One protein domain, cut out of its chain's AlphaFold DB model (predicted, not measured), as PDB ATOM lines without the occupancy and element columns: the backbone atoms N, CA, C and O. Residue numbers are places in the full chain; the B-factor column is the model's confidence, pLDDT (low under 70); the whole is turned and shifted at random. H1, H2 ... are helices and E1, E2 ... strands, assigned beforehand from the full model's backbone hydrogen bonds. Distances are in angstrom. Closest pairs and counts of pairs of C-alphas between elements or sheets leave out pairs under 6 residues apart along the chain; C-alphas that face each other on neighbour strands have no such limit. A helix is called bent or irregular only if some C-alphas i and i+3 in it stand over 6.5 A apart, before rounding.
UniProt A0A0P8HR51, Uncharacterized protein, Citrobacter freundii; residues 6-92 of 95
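This is residues 6 to 92 of the 95 residues of an uncharacterized protein of Citrobacter freundii (UniProt A0A0P8HR51). One twisted sheet of five strands makes a long slab, with the helices H1 and H3 packed over one face and no named helix over the other. The short helix H2 sits off the sheet beyond one end of E2, and the link from E1 to E2 lies toward the opposite end of the longest axis. The printed part has 87 residues, with three named helices and five named strands in the order H1 E1 E2 H2 E3 H3 E4 E5. The sheet runs E3 - E2 - E1 - E5 - E4, all antiparallel, and the class is mixed, helices and strands. The whole is only just compact, close to loose, with a radius of gyration of the C-alphas of 14.5 A and spans of 46 by 31 by 19 A.

H1, residues 6 to 14, begins with C-alpha 6 at (212.667, 196.840, 222.823) and is 12.6 A long. E1, residues 19 to 25, measures 19.5 A, and E2, residues 36 to 44, measures 25.0 A. H2 is residues 53 to 56, with C-alpha 53 at (211.282, 169.862, 228.274), and E3 is residues 57 to 61. H3, residues 64 to 73, is 15.1 A long and irregular, with C-alphas 69 and 72 7.6 A apart. E4, residues 74 to 80, measures 19.2 A. E5, residues 84 to 91, measures 23.6 A and ends with C-alpha 91 at (203.076, 189.622, 218.272).

In the sheet, E1 and E2 form a hairpin, with N 21 and O 40 at 2.8 A. On the other side of E1, E5 is antiparallel at 167 degrees, with N 22 and O 87 at 2.9 A. E4 and E5 form a second hairpin, with N 77 and O 88 at 2.8 A. The edge strand E3 is antiparallel to E2 at 140 degrees, with N 43 and O 58 at 2.9 A. H1 is on the sheet at a height of 7.9 A, only just over E1 with 3 of its C-alphas, and stands up from the sheet at 43 degrees. H3 is on the same face at a height of 8.6 A and runs slantwise to the strands, at 42 degrees to E1 on the local plane. H1 and H3 are close but not clearly touching; their closest C-alphas, of Leu 9 and Ile 70, are 7.4 A apart. H2 is not on the sheet; its closest C-alpha to E2 is that of Glu 56, 5.5 A from that of His 44. In H1 every O i to N i+4 pair is within hydrogen-bond range; in H3 2 of 6 are, and 3 of 7 O i to N i+3 pairs, while H2 is too short for an O i to N i+4 pair.

The two C-alphas farthest apart, those of Gly 31 and Trp 51, are 46.2 A apart. The printed part has no cut and no long link. The mean pLDDT of the printed part is 91.0, and residue 28 is under 70.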
ATOM      1  N   GLU A   6     211.948 197.333 224.002       95.25
ATOM      2  CA  GLU A   6     212.667 196.840 222.823       95.25
ATOM      3  C   GLU A   6     213.192 195.421 223.041       95.25
ATOM      4  O   GLU A   6     213.153 194.591 222.130       95.25
ATOM      5  N   THR A   7     213.658 195.127 224.258       95.44
ATOM      6  CA  THR A   7     214.123 193.791 224.645       95.44
ATOM      7  C   THR A   7     212.967 192.797 224.613       95.44
ATOM      8  O   THR A   7     213.112 191.707 224.060       95.44
ATOM      9  N   ILE A   8     211.802 193.194 225.129       96.44
ATOM     10  CA  ILE A   8     210.588 192.373 225.115       96.44
ATOM     11  C   ILE A   8     210.168 192.071 223.670       96.44
ATOM     12  O   ILE A   8     209.993 190.906 223.315       96.44
ATOM     13  N   LEU A   9     210.080 193.088 222.804       96.12
ATOM     14  CA  LEU A   9     209.754 192.892 221.384       96.12
ATOM     15  C   LEU A   9     210.777 192.015 220.660       96.12
ATOM     16  O   LEU A   9     210.397 191.182 219.839       96.12
ATOM     17  N   SER A  10     212.067 192.191 220.952       95.38
ATOM     18  CA  SER A  10     213.131 191.356 220.393       95.38
ATOM     19  C   SER A  10     212.935 189.889 220.770       95.38
ATOM     20  O   SER A  10     213.005 189.028 219.900       95.38
ATOM     21  N   ILE A  11     212.608 189.596 222.033       95.25
ATOM     22  CA  ILE A  11     212.316 188.232 222.489       95.25
ATOM     23  C   ILE A  11     211.066 187.683 221.797       95.25
ATOM     24  O   ILE A  11     211.122 186.586 221.249       95.25
ATOM     25  N   LEU A  12     209.966 188.437 221.752       95.62
ATOM     26  CA  LEU A  12     208.728 187.995 221.096       95.62
ATOM     27  C   LEU A  12     208.923 187.662 219.611       95.62
ATOM     28  O   LEU A  12     208.310 186.733 219.104       95.62
ATOM     29  N   ARG A  13     209.806 188.383 218.913       95.12
ATOM     30  CA  ARG A  13     210.111 188.140 217.494       95.12
ATOM     31  C   ARG A  13     210.940 186.884 217.237       95.12
ATOM     32  O   ARG A  13     210.986 186.438 216.095       95.12
ATOM     33  N   LYS A  14     211.629 186.339 218.246       93.50
ATOM     34  CA  LYS A  14     212.516 185.178 218.062       93.50
ATOM     35  C   LYS A  14     211.758 183.886 217.776       93.50
ATOM     36  O   LYS A  14     212.294 183.035 217.078       93.50
ATOM     37  N   ASP A  15     210.560 183.728 218.330       92.44
ATOM     38  CA  ASP A  15     209.778 182.498 218.216       92.44
ATOM     39  C   ASP A  15     208.285 182.822 218.346       92.44
ATOM     40  O   ASP A  15     207.880 183.538 219.260       92.44
ATOM     41  N   ALA A  16     207.459 182.284 217.446       91.75
ATOM     42  CA  ALA A  16     206.014 182.523 217.427       91.75
ATOM     43  C   ALA A  16     205.281 181.959 218.661       91.75
ATOM     44  O   ALA A  16     204.157 182.365 218.957       91.75
ATOM     45  N   ARG A  17     205.910 181.033 219.398       91.75
ATOM     46  CA  ARG A  17     205.408 180.505 220.674       91.75
ATOM     47  C   ARG A  17     205.548 181.521 221.812       91.75
ATOM     48  O   ARG A  17     204.836 181.409 222.814       91.75
ATOM     49  N   ASN A  18     206.435 182.510 221.668       95.62
ATOM     50  CA  ASN A  18     206.679 183.520 222.691       95.62
ATOM     51  C   ASN A  18     205.456 184.425 222.847       95.62
ATOM     52  O   ASN A  18     204.825 184.843 221.876       95.62
ATOM     53  N   ASN A  19     205.109 184.731 224.089       97.06
ATOM     54  CA  ASN A  19     203.922 185.512 224.408       97.06
ATOM     55  C   ASN A  19     204.096 186.250 225.735       97.06
ATOM     56  O   ASN A  19     204.960 185.913 226.542       97.06
ATOM     57  N   ILE A  20     203.265 187.260 225.959       97.69
ATOM     58  CA  ILE A  20     203.124 187.895 227.268       97.69
ATOM     59  C   ILE A  20     201.811 187.418 227.875       97.69
ATOM     60  O   ILE A  20     200.778 187.480 227.213       97.69
ATOM     61  N   THR A  21     201.823 187.016 229.141       97.12
ATOM     62  CA  THR A  21     200.602 186.707 229.890       97.12
ATOM     63  C   THR A  21     200.422 187.722 231.001       97.12
ATOM     64  O   THR A  21     201.186 187.740 231.963       97.12
ATOM     65  N   ALA A  22     199.378 188.539 230.900       95.69
ATOM     66  CA  ALA A  22     198.819 189.222 232.055       95.69
ATOM     67  C   ALA A  22     197.815 188.279 232.724       95.69
ATOM     68  O   ALA A  22     196.956 187.712 232.048       95.69
ATOM     69  N   PHE A  23     197.910 188.105 234.038       94.50
ATOM     70  CA  PHE A  23     196.998 187.265 234.807       94.50
ATOM     71  C   PHE A  23     196.495 187.993 236.044       94.50
ATOM     72  O   PHE A  23     197.181 188.834 236.626       94.50
ATOM     73  N   HIS A  24     195.298 187.622 236.476       90.25
ATOM     74  CA  HIS A  24     194.724 188.046 237.734       90.25
ATOM     75  C   HIS A  24     193.909 186.928 238.386       90.25
ATOM     76  O   HIS A  24     193.307 186.072 237.734       90.25
ATOM     77  N   ARG A  25     193.820 186.989 239.712       87.81
ATOM     78  CA  ARG A  25     192.959 186.151 240.536       87.81
ATOM     79  C   ARG A  25     192.225 187.021 241.547       87.81
ATOM     80  O   ARG A  25     192.820 187.879 242.194       87.81
ATOM     81  N   TRP A  26     190.924 186.790 241.649       79.88
ATOM     82  CA  TRP A  26     189.942 187.482 242.479       79.88
ATOM     83  C   TRP A  26     189.767 188.976 242.190       79.88
ATOM     84  O   TRP A  26     188.990 189.618 242.881       79.88
ATOM     85  N   LYS A  27     190.450 189.550 241.187       72.19
ATOM     86  CA  LYS A  27     190.479 191.001 240.910       72.19
ATOM     87  C   LYS A  27     189.102 191.632 240.688       72.19
ATOM     88  O   LYS A  27     188.903 192.768 241.096       72.19
ATOM     89  N   THR A  28     188.149 190.916 240.083       68.19
ATOM     90  CA  THR A  28     186.792 191.455 239.841       68.19
ATOM     91  C   THR A  28     185.735 190.921 240.818       68.19
ATOM     92  O   THR A  28     184.559 191.264 240.719       68.19
ATOM     93  N   SER A  29     186.135 190.102 241.799       74.06
ATOM     94  CA  SER A  29     185.221 189.547 242.799       74.06
ATOM     95  C   SER A  29     184.984 190.544 243.936       74.06
ATOM     96  O   SER A  29     185.884 190.832 244.727       74.06
ATOM     97  N   ALA A  30     183.752 191.043 244.050       72.94
ATOM     98  CA  ALA A  30     183.345 191.893 245.165       72.94
ATOM     99  C   ALA A  30     183.506 191.151 246.507       72.94
ATOM    100  O   ALA A  30     183.017 190.034 246.667       72.94
ATOM    101  N   GLY A  31     184.192 191.773 247.472       73.38
ATOM    102  CA  GLY A  31     184.418 191.207 248.808       73.38
ATOM    103  C   GLY A  31     185.624 190.268 248.934       73.38
ATOM    104  O   GLY A  31     185.813 189.672 249.994       73.38
ATOM    105  N   ALA A  32     186.456 190.130 247.897       73.00
ATOM    106  CA  ALA A  32     187.706 189.390 248.019       73.00
ATOM    107  C   ALA A  32     188.680 190.107 248.973       73.00
ATOM    108  O   ALA A  32     188.929 191.303 248.860       73.00
ATOM    109  N   LEU A  33     189.248 189.351 249.913       76.62
ATOM    110  CA  LEU A  33     190.187 189.861 250.923       76.62
ATOM    111  C   LEU A  33     191.622 190.008 250.390       76.62
ATOM    112  O   LEU A  33     192.491 190.537 251.077       76.62
ATOM    113  N   SER A  34     191.886 189.485 249.193       76.31
ATOM    114  CA  SER A  34     193.183 189.538 248.533       76.31
ATOM    115  C   SER A  34     193.010 189.366 247.027       76.31
ATOM    116  O   SER A  34     192.128 188.633 246.570       76.31
ATOM    117  N   HIS A  35     193.887 190.017 246.272       80.38
ATOM    118  CA  HIS A  35     193.991 189.893 244.829       80.38
ATOM    119  C   HIS A  35     195.430 189.531 244.475       80.38
ATOM    120  O   HIS A  35     196.374 189.968 245.134       80.38
ATOM    121  N   SER A  36     195.604 188.725 243.434       84.69
ATOM    122  CA  SER A  36     196.922 188.437 242.868       84.69
ATOM    123  C   SER A  36     196.892 188.794 241.400       84.69
ATOM    124  O   SER A  36     195.949 188.421 240.709       84.69
ATOM    125  N   GLU A  37     197.908 189.493 240.924       90.81
ATOM    126  CA  GLU A  37     198.067 189.811 239.514       90.81
ATOM    127  C   GLU A  37     199.541 189.842 239.136       90.81
ATOM    128  O   GLU A  37     200.416 189.965 239.995       90.81
ATOM    129  N   GLY A  38     199.810 189.700 237.849       93.88
ATOM    130  CA  GLY A  38     201.161 189.752 237.327       93.88
ATOM    131  C   GLY A  38     201.169 189.765 235.812       93.88
ATOM    132  O   GLY A  38     200.169 189.455 235.163       93.88
ATOM    133  N   ILE A  39     202.314 190.148 235.260       96.50
ATOM    134  CA  ILE A  39     202.563 190.154 233.824       96.50
ATOM    135  C   ILE A  39     203.882 189.425 233.603       96.50
ATOM    136  O   ILE A  39     204.908 189.822 234.160       96.50
ATOM    137  N   THR A  40     203.854 188.353 232.820       97.06
ATOM    138  CA  THR A  40     205.045 187.568 232.493       97.06
ATOM    139  C   THR A  40     205.318 187.595 231.003       97.06
ATOM    140  O   THR A  40     204.401 187.507 230.194       97.06
ATOM    141  N   LEU A  41     206.592 187.698 230.635       97.00
ATOM    142  CA  LEU A  41     207.074 187.343 229.310       97.00
ATOM    143  C   LEU A  41     207.455 185.864 229.333       97.00
ATOM    144  O   LEU A  41     208.345 185.468 230.087       97.00
ATOM    145  N   ASN A  42     206.784 185.071 228.506       96.44
ATOM    146  CA  ASN A  42     207.022 183.645 228.353       96.44
ATOM    147  C   ASN A  42     207.745 183.417 227.026       96.44
ATOM    148  O   ASN A  42     207.260 183.845 225.973       96.44
ATOM    149  N   TYR A  43     208.909 182.779 227.072       95.06
ATOM    150  CA  TYR A  43     209.742 182.598 225.893       95.06
ATOM    151  C   TYR A  43     210.395 181.226 225.839       95.06
ATOM    152  O   TYR A  43     210.812 180.667 226.852       95.06
ATOM    153  N   HIS A  44     210.482 180.714 224.619       94.19
ATOM    154  CA  HIS A  44     211.122 179.457 224.310       94.19
ATOM    155  C   HIS A  44     212.650 179.606 224.310       94.19
ATOM    156  O   HIS A  44     213.182 180.582 223.773       94.19
ATOM    157  N   GLU A  45     213.349 178.630 224.883       91.94
ATOM    158  CA  GLU A  45     214.806 178.528 224.903       91.94
ATOM    159  C   GLU A  45     215.258 177.323 224.054       91.94
ATOM    160  O   GLU A  45     215.275 176.192 224.551       91.94
ATOM    161  N   PRO A  46     215.644 177.545 222.778       89.19
ATOM    162  CA  PRO A  46     215.992 176.475 221.840       89.19
ATOM    163  C   PRO A  46     217.141 175.585 222.308       89.19
ATOM    164  O   PRO A  46     217.241 174.435 221.892       89.19
ATOM    165  N   TYR A  47     218.008 176.098 223.184       90.25
ATOM    166  CA  TYR A  47     219.100 175.313 223.743       90.25
ATOM    167  C   TYR A  47     218.618 174.037 224.452       90.25
ATOM    168  O   TYR A  47     219.326 173.032 224.413       90.25
ATOM    169  N   TYR A  48     217.431 174.049 225.070       89.94
ATOM    170  CA  TYR A  48     216.889 172.913 225.827       89.94
ATOM    171  C   TYR A  48     215.972 171.985 225.010       89.94
ATOM    172  O   TYR A  48     215.517 170.965 225.537       89.94
ATOM    173  N   GLU A  49     215.720 172.311 223.738       89.88
ATOM    174  CA  GLU A  49     214.715 171.643 222.908       89.88
ATOM    175  C   GLU A  49     215.038 170.156 222.694       89.88
ATOM    176  O   GLU A  49     216.124 169.775 222.250       89.88
ATOM    177  N   GLY A  50     214.085 169.295 223.047       88.69
ATOM    178  CA  GLY A  50     214.146 167.851 222.828       88.69
ATOM    179  C   GLY A  50     214.923 167.052 223.877       88.69
ATOM    180  O   GLY A  50     214.884 165.822 223.831       88.69
ATOM    181  N   TRP A  51     215.597 167.695 224.837       90.31
ATOM    182  CA  TRP A  51     216.351 166.983 225.883       90.31
ATOM    183  C   TRP A  51     216.084 167.470 227.310       90.31
ATOM    184  O   TRP A  51     216.348 166.724 228.256       90.31
ATOM    185  N   ALA A  52     215.507 168.661 227.495       90.00
ATOM    186  CA  ALA A  52     215.057 169.135 228.801       90.00
ATOM    187  C   ALA A  52     213.730 169.913 228.695       90.00
ATOM    188  O   ALA A  52     213.726 171.134 228.861       90.00
ATOM    189  N   PRO A  53     212.583 169.223 228.521       86.19
ATOM    190  CA  PRO A  53     211.282 169.862 228.274       86.19
ATOM    191  C   PRO A  53     210.870 170.907 229.319       86.19
ATOM    192  O   PRO A  53     210.279 171.932 228.998       86.19
ATOM    193  N   ASN A  54     211.235 170.689 230.586       87.12
ATOM    194  CA  ASN A  54     210.931 171.623 231.676       87.12
ATOM    195  C   ASN A  54     211.709 172.950 231.593       87.12
ATOM    196  O   ASN A  54     211.386 173.880 232.325       87.12
ATOM    197  N   LEU A  55     212.755 173.021 230.766       88.31
ATOM    198  CA  LEU A  55     213.595 174.206 230.583       88.31
ATOM    199  C   LEU A  55     213.358 174.891 229.232       88.31
ATOM    200  O   LEU A  55     213.822 176.016 229.050       88.31
ATOM    201  N   GLU A  56     212.616 174.252 228.323       91.88
ATOM    202  CA  GLU A  56     212.275 174.794 227.002       91.88
ATOM    203  C   GLU A  56     211.442 176.071 227.097       91.88
ATOM    204  O   GLU A  56     211.576 176.935 226.243       91.88
ATOM    205  N   MET A  57     210.609 176.221 228.133       91.62
ATOM    206  CA  MET A  57     209.803 177.422 228.344       91.62
ATOM    207  C   MET A  57     210.259 178.158 229.599       91.62
ATOM    208  O   MET A  57     210.146 177.655 230.717       91.62
ATOM    209  N   GLN A  58     210.747 179.377 229.410       93.44
ATOM    210  CA  GLN A  58     211.159 180.272 230.481       93.44
ATOM    211  C   GLN A  58     210.106 181.358 230.689       93.44
ATOM    212  O   GLN A  58     209.394 181.751 229.763       93.44
ATOM    213  N   GLN A  59     210.018 181.858 231.919       93.94
ATOM    214  CA  GLN A  59     209.139 182.970 232.264       93.94
ATOM    215  C   GLN A  59     209.895 184.009 233.085       93.94
ATOM    216  O   GLN A  59     210.712 183.672 233.942       93.94
ATOM    217  N   THR A  60     209.586 185.277 232.853       94.75
ATOM    218  CA  THR A  60     210.091 186.377 233.673       94.75
ATOM    219  C   THR A  60     209.028 187.445 233.850       94.75
ATOM    220  O   THR A  60     208.228 187.686 232.945       94.75
ATOM    221  N   PHE A  61     209.006 188.088 235.014       95.44
ATOM    222  CA  PHE A  61     208.077 189.180 235.276       95.44
ATOM    223  C   PHE A  61     208.508 190.444 234.532       95.44
ATOM    224  O   PHE A  61     209.683 190.815 234.536       95.44
ATOM    225  N   ILE A  62     207.538 191.116 233.918       95.56
ATOM    226  CA  ILE A  62     207.711 192.422 233.279       95.56
ATOM    227  C   ILE A  62     206.749 193.437 233.900       95.56
ATOM    228  O   ILE A  62     205.766 193.076 234.547       95.56
ATOM    229  N   SER A  63     207.036 194.724 233.718       93.69
ATOM    230  CA  SER A  63     206.202 195.796 234.259       93.69
ATOM    231  C   SER A  63     205.039 196.143 233.322       93.69
ATOM    232  O   SER A  63     205.156 196.052 232.099       93.69
ATOM    233  N   GLY A  64     203.919 196.597 233.896       92.88
ATOM    234  CA  GLY A  64     202.776 197.119 233.131       92.88
ATOM    235  C   GLY A  64     203.158 198.248 232.162       92.88
ATOM    236  O   GLY A  64     202.868 198.126 230.976       92.88
ATOM    237  N   PRO A  65     203.920 199.273 232.598       95.12
ATOM    238  CA  PRO A  65     204.372 200.339 231.702       95.12
ATOM    239  C   PRO A  65     205.222 199.865 230.515       95.12
ATOM    240  O   PRO A  65     205.263 200.540 229.488       95.12
ATOM    241  N   ALA A  66     205.933 198.737 230.641       95.00
ATOM    242  CA  ALA A  66     206.685 198.166 229.525       95.00
ATOM    243  C   ALA A  66     205.759 197.494 228.500       95.00
ATOM    244  O   ALA A  66     205.988 197.630 227.300       95.00
ATOM    245  N   LEU A  67     204.699 196.820 228.962       95.88
ATOM    246  CA  LEU A  67     203.660 196.252 228.098       95.88
ATOM    247  C   LEU A  67     202.882 197.349 227.355       95.88
ATOM    248  O   LEU A  67     202.717 197.251 226.137       95.88
ATOM    249  N   ASP A  68     202.469 198.410 228.051       95.56
ATOM    250  CA  ASP A  68     201.683 199.509 227.467       95.56
ATOM    251  C   ASP A  68     202.400 200.156 226.267       95.56
ATOM    252  O   ASP A  68     201.784 200.449 225.241       95.56
ATOM    253  N   GLN A  69     203.726 200.312 226.346       96.50
ATOM    254  CA  GLN A  69     204.538 200.912 225.279       96.50
ATOM    255  C   GLN A  69     204.602 200.077 223.993       96.50
ATOM    256  O   GLN A  69     204.846 200.622 222.916       96.50
ATOM    257  N   ILE A  70     204.388 198.764 224.081       96.00
ATOM    258  CA  ILE A  70     204.505 197.849 222.936       96.00
ATOM    259  C   ILE A  70     203.161 197.280 222.487       96.00
ATOM    260  O   ILE A  70     203.110 196.583 221.474       96.00
ATOM    261  N   GLN A  71     202.073 197.598 223.192       95.00
ATOM    262  CA  GLN A  71     200.746 197.021 222.978       95.00
ATOM    263  C   GLN A  71     200.239 197.192 221.537       95.00
ATOM    264  O   GLN A  71     199.579 196.304 221.002       95.00
ATOM    265  N   GLN A  72     200.615 198.282 220.858       95.50
ATOM    266  CA  GLN A  72     200.275 198.518 219.448       95.50
ATOM    267  C   GLN A  72     200.792 197.431 218.487       95.50
ATOM    268  O   GLN A  72     200.221 197.241 217.411       95.50
ATOM    269  N   HIS A  73     201.838 196.694 218.869       96.12
ATOM    270  CA  HIS A  73     202.419 195.601 218.089       96.12
ATOM    271  C   HIS A  73     201.811 194.235 218.420       96.12
ATOM    272  O   HIS A  73     202.225 193.235 217.832       96.12
ATOM    273  N   LEU A  74     200.862 194.172 219.358       96.81
ATOM    274  CA  LEU A  74     200.365 192.923 219.921       96.81
ATOM    275  C   LEU A  74     198.887 192.686 219.595       96.81
ATOM    276  O   LEU A  74     198.096 193.621 219.463       96.81
ATOM    277  N   ILE A  75     198.519 191.415 219.478       96.62
ATOM    278  CA  ILE A  75     197.141 190.927 219.502       96.62
ATOM    279  C   ILE A  75     196.857 190.477 220.928       96.62
ATOM    280  O   ILE A  75     197.640 189.716 221.493       96.62
ATOM    281  N   ALA A  76     195.752 190.957 221.489       96.44
ATOM    282  CA  ALA A  76     195.277 190.605 222.817       96.44
ATOM    283  C   ALA A  76     194.192 189.525 222.714       96.44
ATOM    284  O   ALA A  76     193.230 189.684 221.964       96.44
ATOM    285  N   GLU A  77     194.345 188.449 223.479       96.25
ATOM    286  CA  GLU A  77     193.363 187.379 223.630       96.25
ATOM    287  C   GLU A  77     193.000 187.255 225.112       96.25
ATOM    288  O   GLU A  77     193.809 186.817 225.936       96.25
ATOM    289  N   GLU A  78     191.789 187.681 225.462       94.38
ATOM    290  CA  GLU A  78     191.280 187.557 226.825       94.38
ATOM    291  C   GLU A  78     190.974 186.097 227.161       94.38
ATOM    292  O   GLU A  78     190.481 185.333 226.331       94.38
ATOM    293  N   TRP A  79     191.224 185.712 228.409       92.19
ATOM    294  CA  TRP A  79     190.905 184.380 228.901       92.19
ATOM    295  C   TRP A  79     190.395 184.420 230.337       92.19
ATOM    296  O   TRP A  79     190.659 185.346 231.107       92.19
ATOM    297  N   GLY A  80     189.692 183.354 230.713       88.88
ATOM    298  CA  GLY A  80     189.182 183.157 232.061       88.88
ATOM    299  C   GLY A  80     187.782 183.727 232.274       88.88
ATOM    300  O   GLY A  80     186.932 183.705 231.389       88.88
ATOM    301  N   ASN A  81     187.518 184.149 233.503       81.75
ATOM    302  CA  ASN A  81     186.257 184.691 233.978       81.75
ATOM    303  C   ASN A  81     186.528 185.805 235.003       81.75
ATOM    304  O   ASN A  81     187.674 186.058 235.378       81.75
ATOM    305  N   GLY A  82     185.475 186.457 235.502       72.44
ATOM    306  CA  GLY A  82     185.624 187.544 236.477       72.44
ATOM    307  C   GLY A  82     186.468 187.178 237.715       72.44
ATOM    308  O   GLY A  82     187.134 188.028 238.311       72.44
ATOM    309  N   THR A  83     186.532 185.906 238.089       83.75
ATOM    310  CA  THR A  83     187.289 185.465 239.262       83.75
ATOM    311  C   THR A  83     188.742 185.120 238.941       83.75
ATOM    312  O   THR A  83     189.628 185.421 239.733       83.75
ATOM    313  N   ILE A  84     189.032 184.493 237.809       89.38
ATOM    314  CA  ILE A  84     190.396 184.145 237.394       89.38
ATOM    315  C   ILE A  84     190.505 184.313 235.894       89.38
ATOM    316  O   ILE A  84     189.687 183.770 235.162       89.38
ATOM    317  N   GLY A  85     191.514 185.038 235.438       92.38
ATOM    318  CA  GLY A  85     191.654 185.306 234.021       92.38
ATOM    319  C   GLY A  85     192.800 186.240 233.727       92.38
ATOM    320  O   GLY A  85     193.709 186.413 234.543       92.38
ATOM    321  N   GLY A  86     192.739 186.840 232.552       93.81
ATOM    322  CA  GLY A  86     193.701 187.823 232.112       93.81
ATOM    323  C   GLY A  86     193.724 187.928 230.601       93.81
ATOM    324  O   GLY A  86     192.706 187.746 229.936       93.81
ATOM    325  N   CYS A  87     194.897 188.229 230.063       95.88
ATOM    326  CA  CYS A  87     195.090 188.440 228.641       95.88
ATOM    327  C   CYS A  87     196.415 187.828 228.195       95.88
ATOM    328  O   CYS A  87     197.449 188.029 228.840       95.88
ATOM    329  N   VAL A  88     196.379 187.080 227.098       97.19
ATOM    330  CA  VAL A  88     197.574 186.638 226.385       97.19
ATOM    331  C   VAL A  88     197.819 187.610 225.241       97.19
ATOM    332  O   VAL A  88     196.967 187.791 224.374       97.19
ATOM    333  N   TYR A  89     198.999 188.221 225.221       97.50
ATOM    334  CA  TYR A  89     199.441 189.083 224.140       97.50
ATOM    335  C   TYR A  89     200.458 188.351 223.268       97.50
ATOM    336  O   TYR A  89     201.473 187.851 223.760       97.50
ATOM    337  N   ARG A  90     200.209 188.321 221.960       96.56
ATOM    338  CA  ARG A  90     201.128 187.765 220.954       96.56
ATOM    339  C   ARG A  90     201.513 188.836 219.955       96.56
ATOM    340  O   ARG A  90     200.757 189.781 219.754       96.56
ATOM    341  N   LEU A  91     202.683 188.706 219.337       96.12
ATOM    342  CA  LEU A  91     203.076 189.622 218.272       96.12
ATOM    343  C   LEU A  91     202.044 189.541 217.136       96.12
ATOM    344  O   LEU A  91     201.626 188.446 216.765       96.12
ATOM    345  N   LYS A  92     201.629 190.687 216.591       93.69
ATOM    346  CA  LYS A  92     200.884 190.708 215.328       93.69
ATOM    347  C   LYS A  92     201.746 190.010 214.278       93.69
ATOM    348  O   LYS A  92     202.915 190.368 214.130       93.69
TER     349      LYS A  92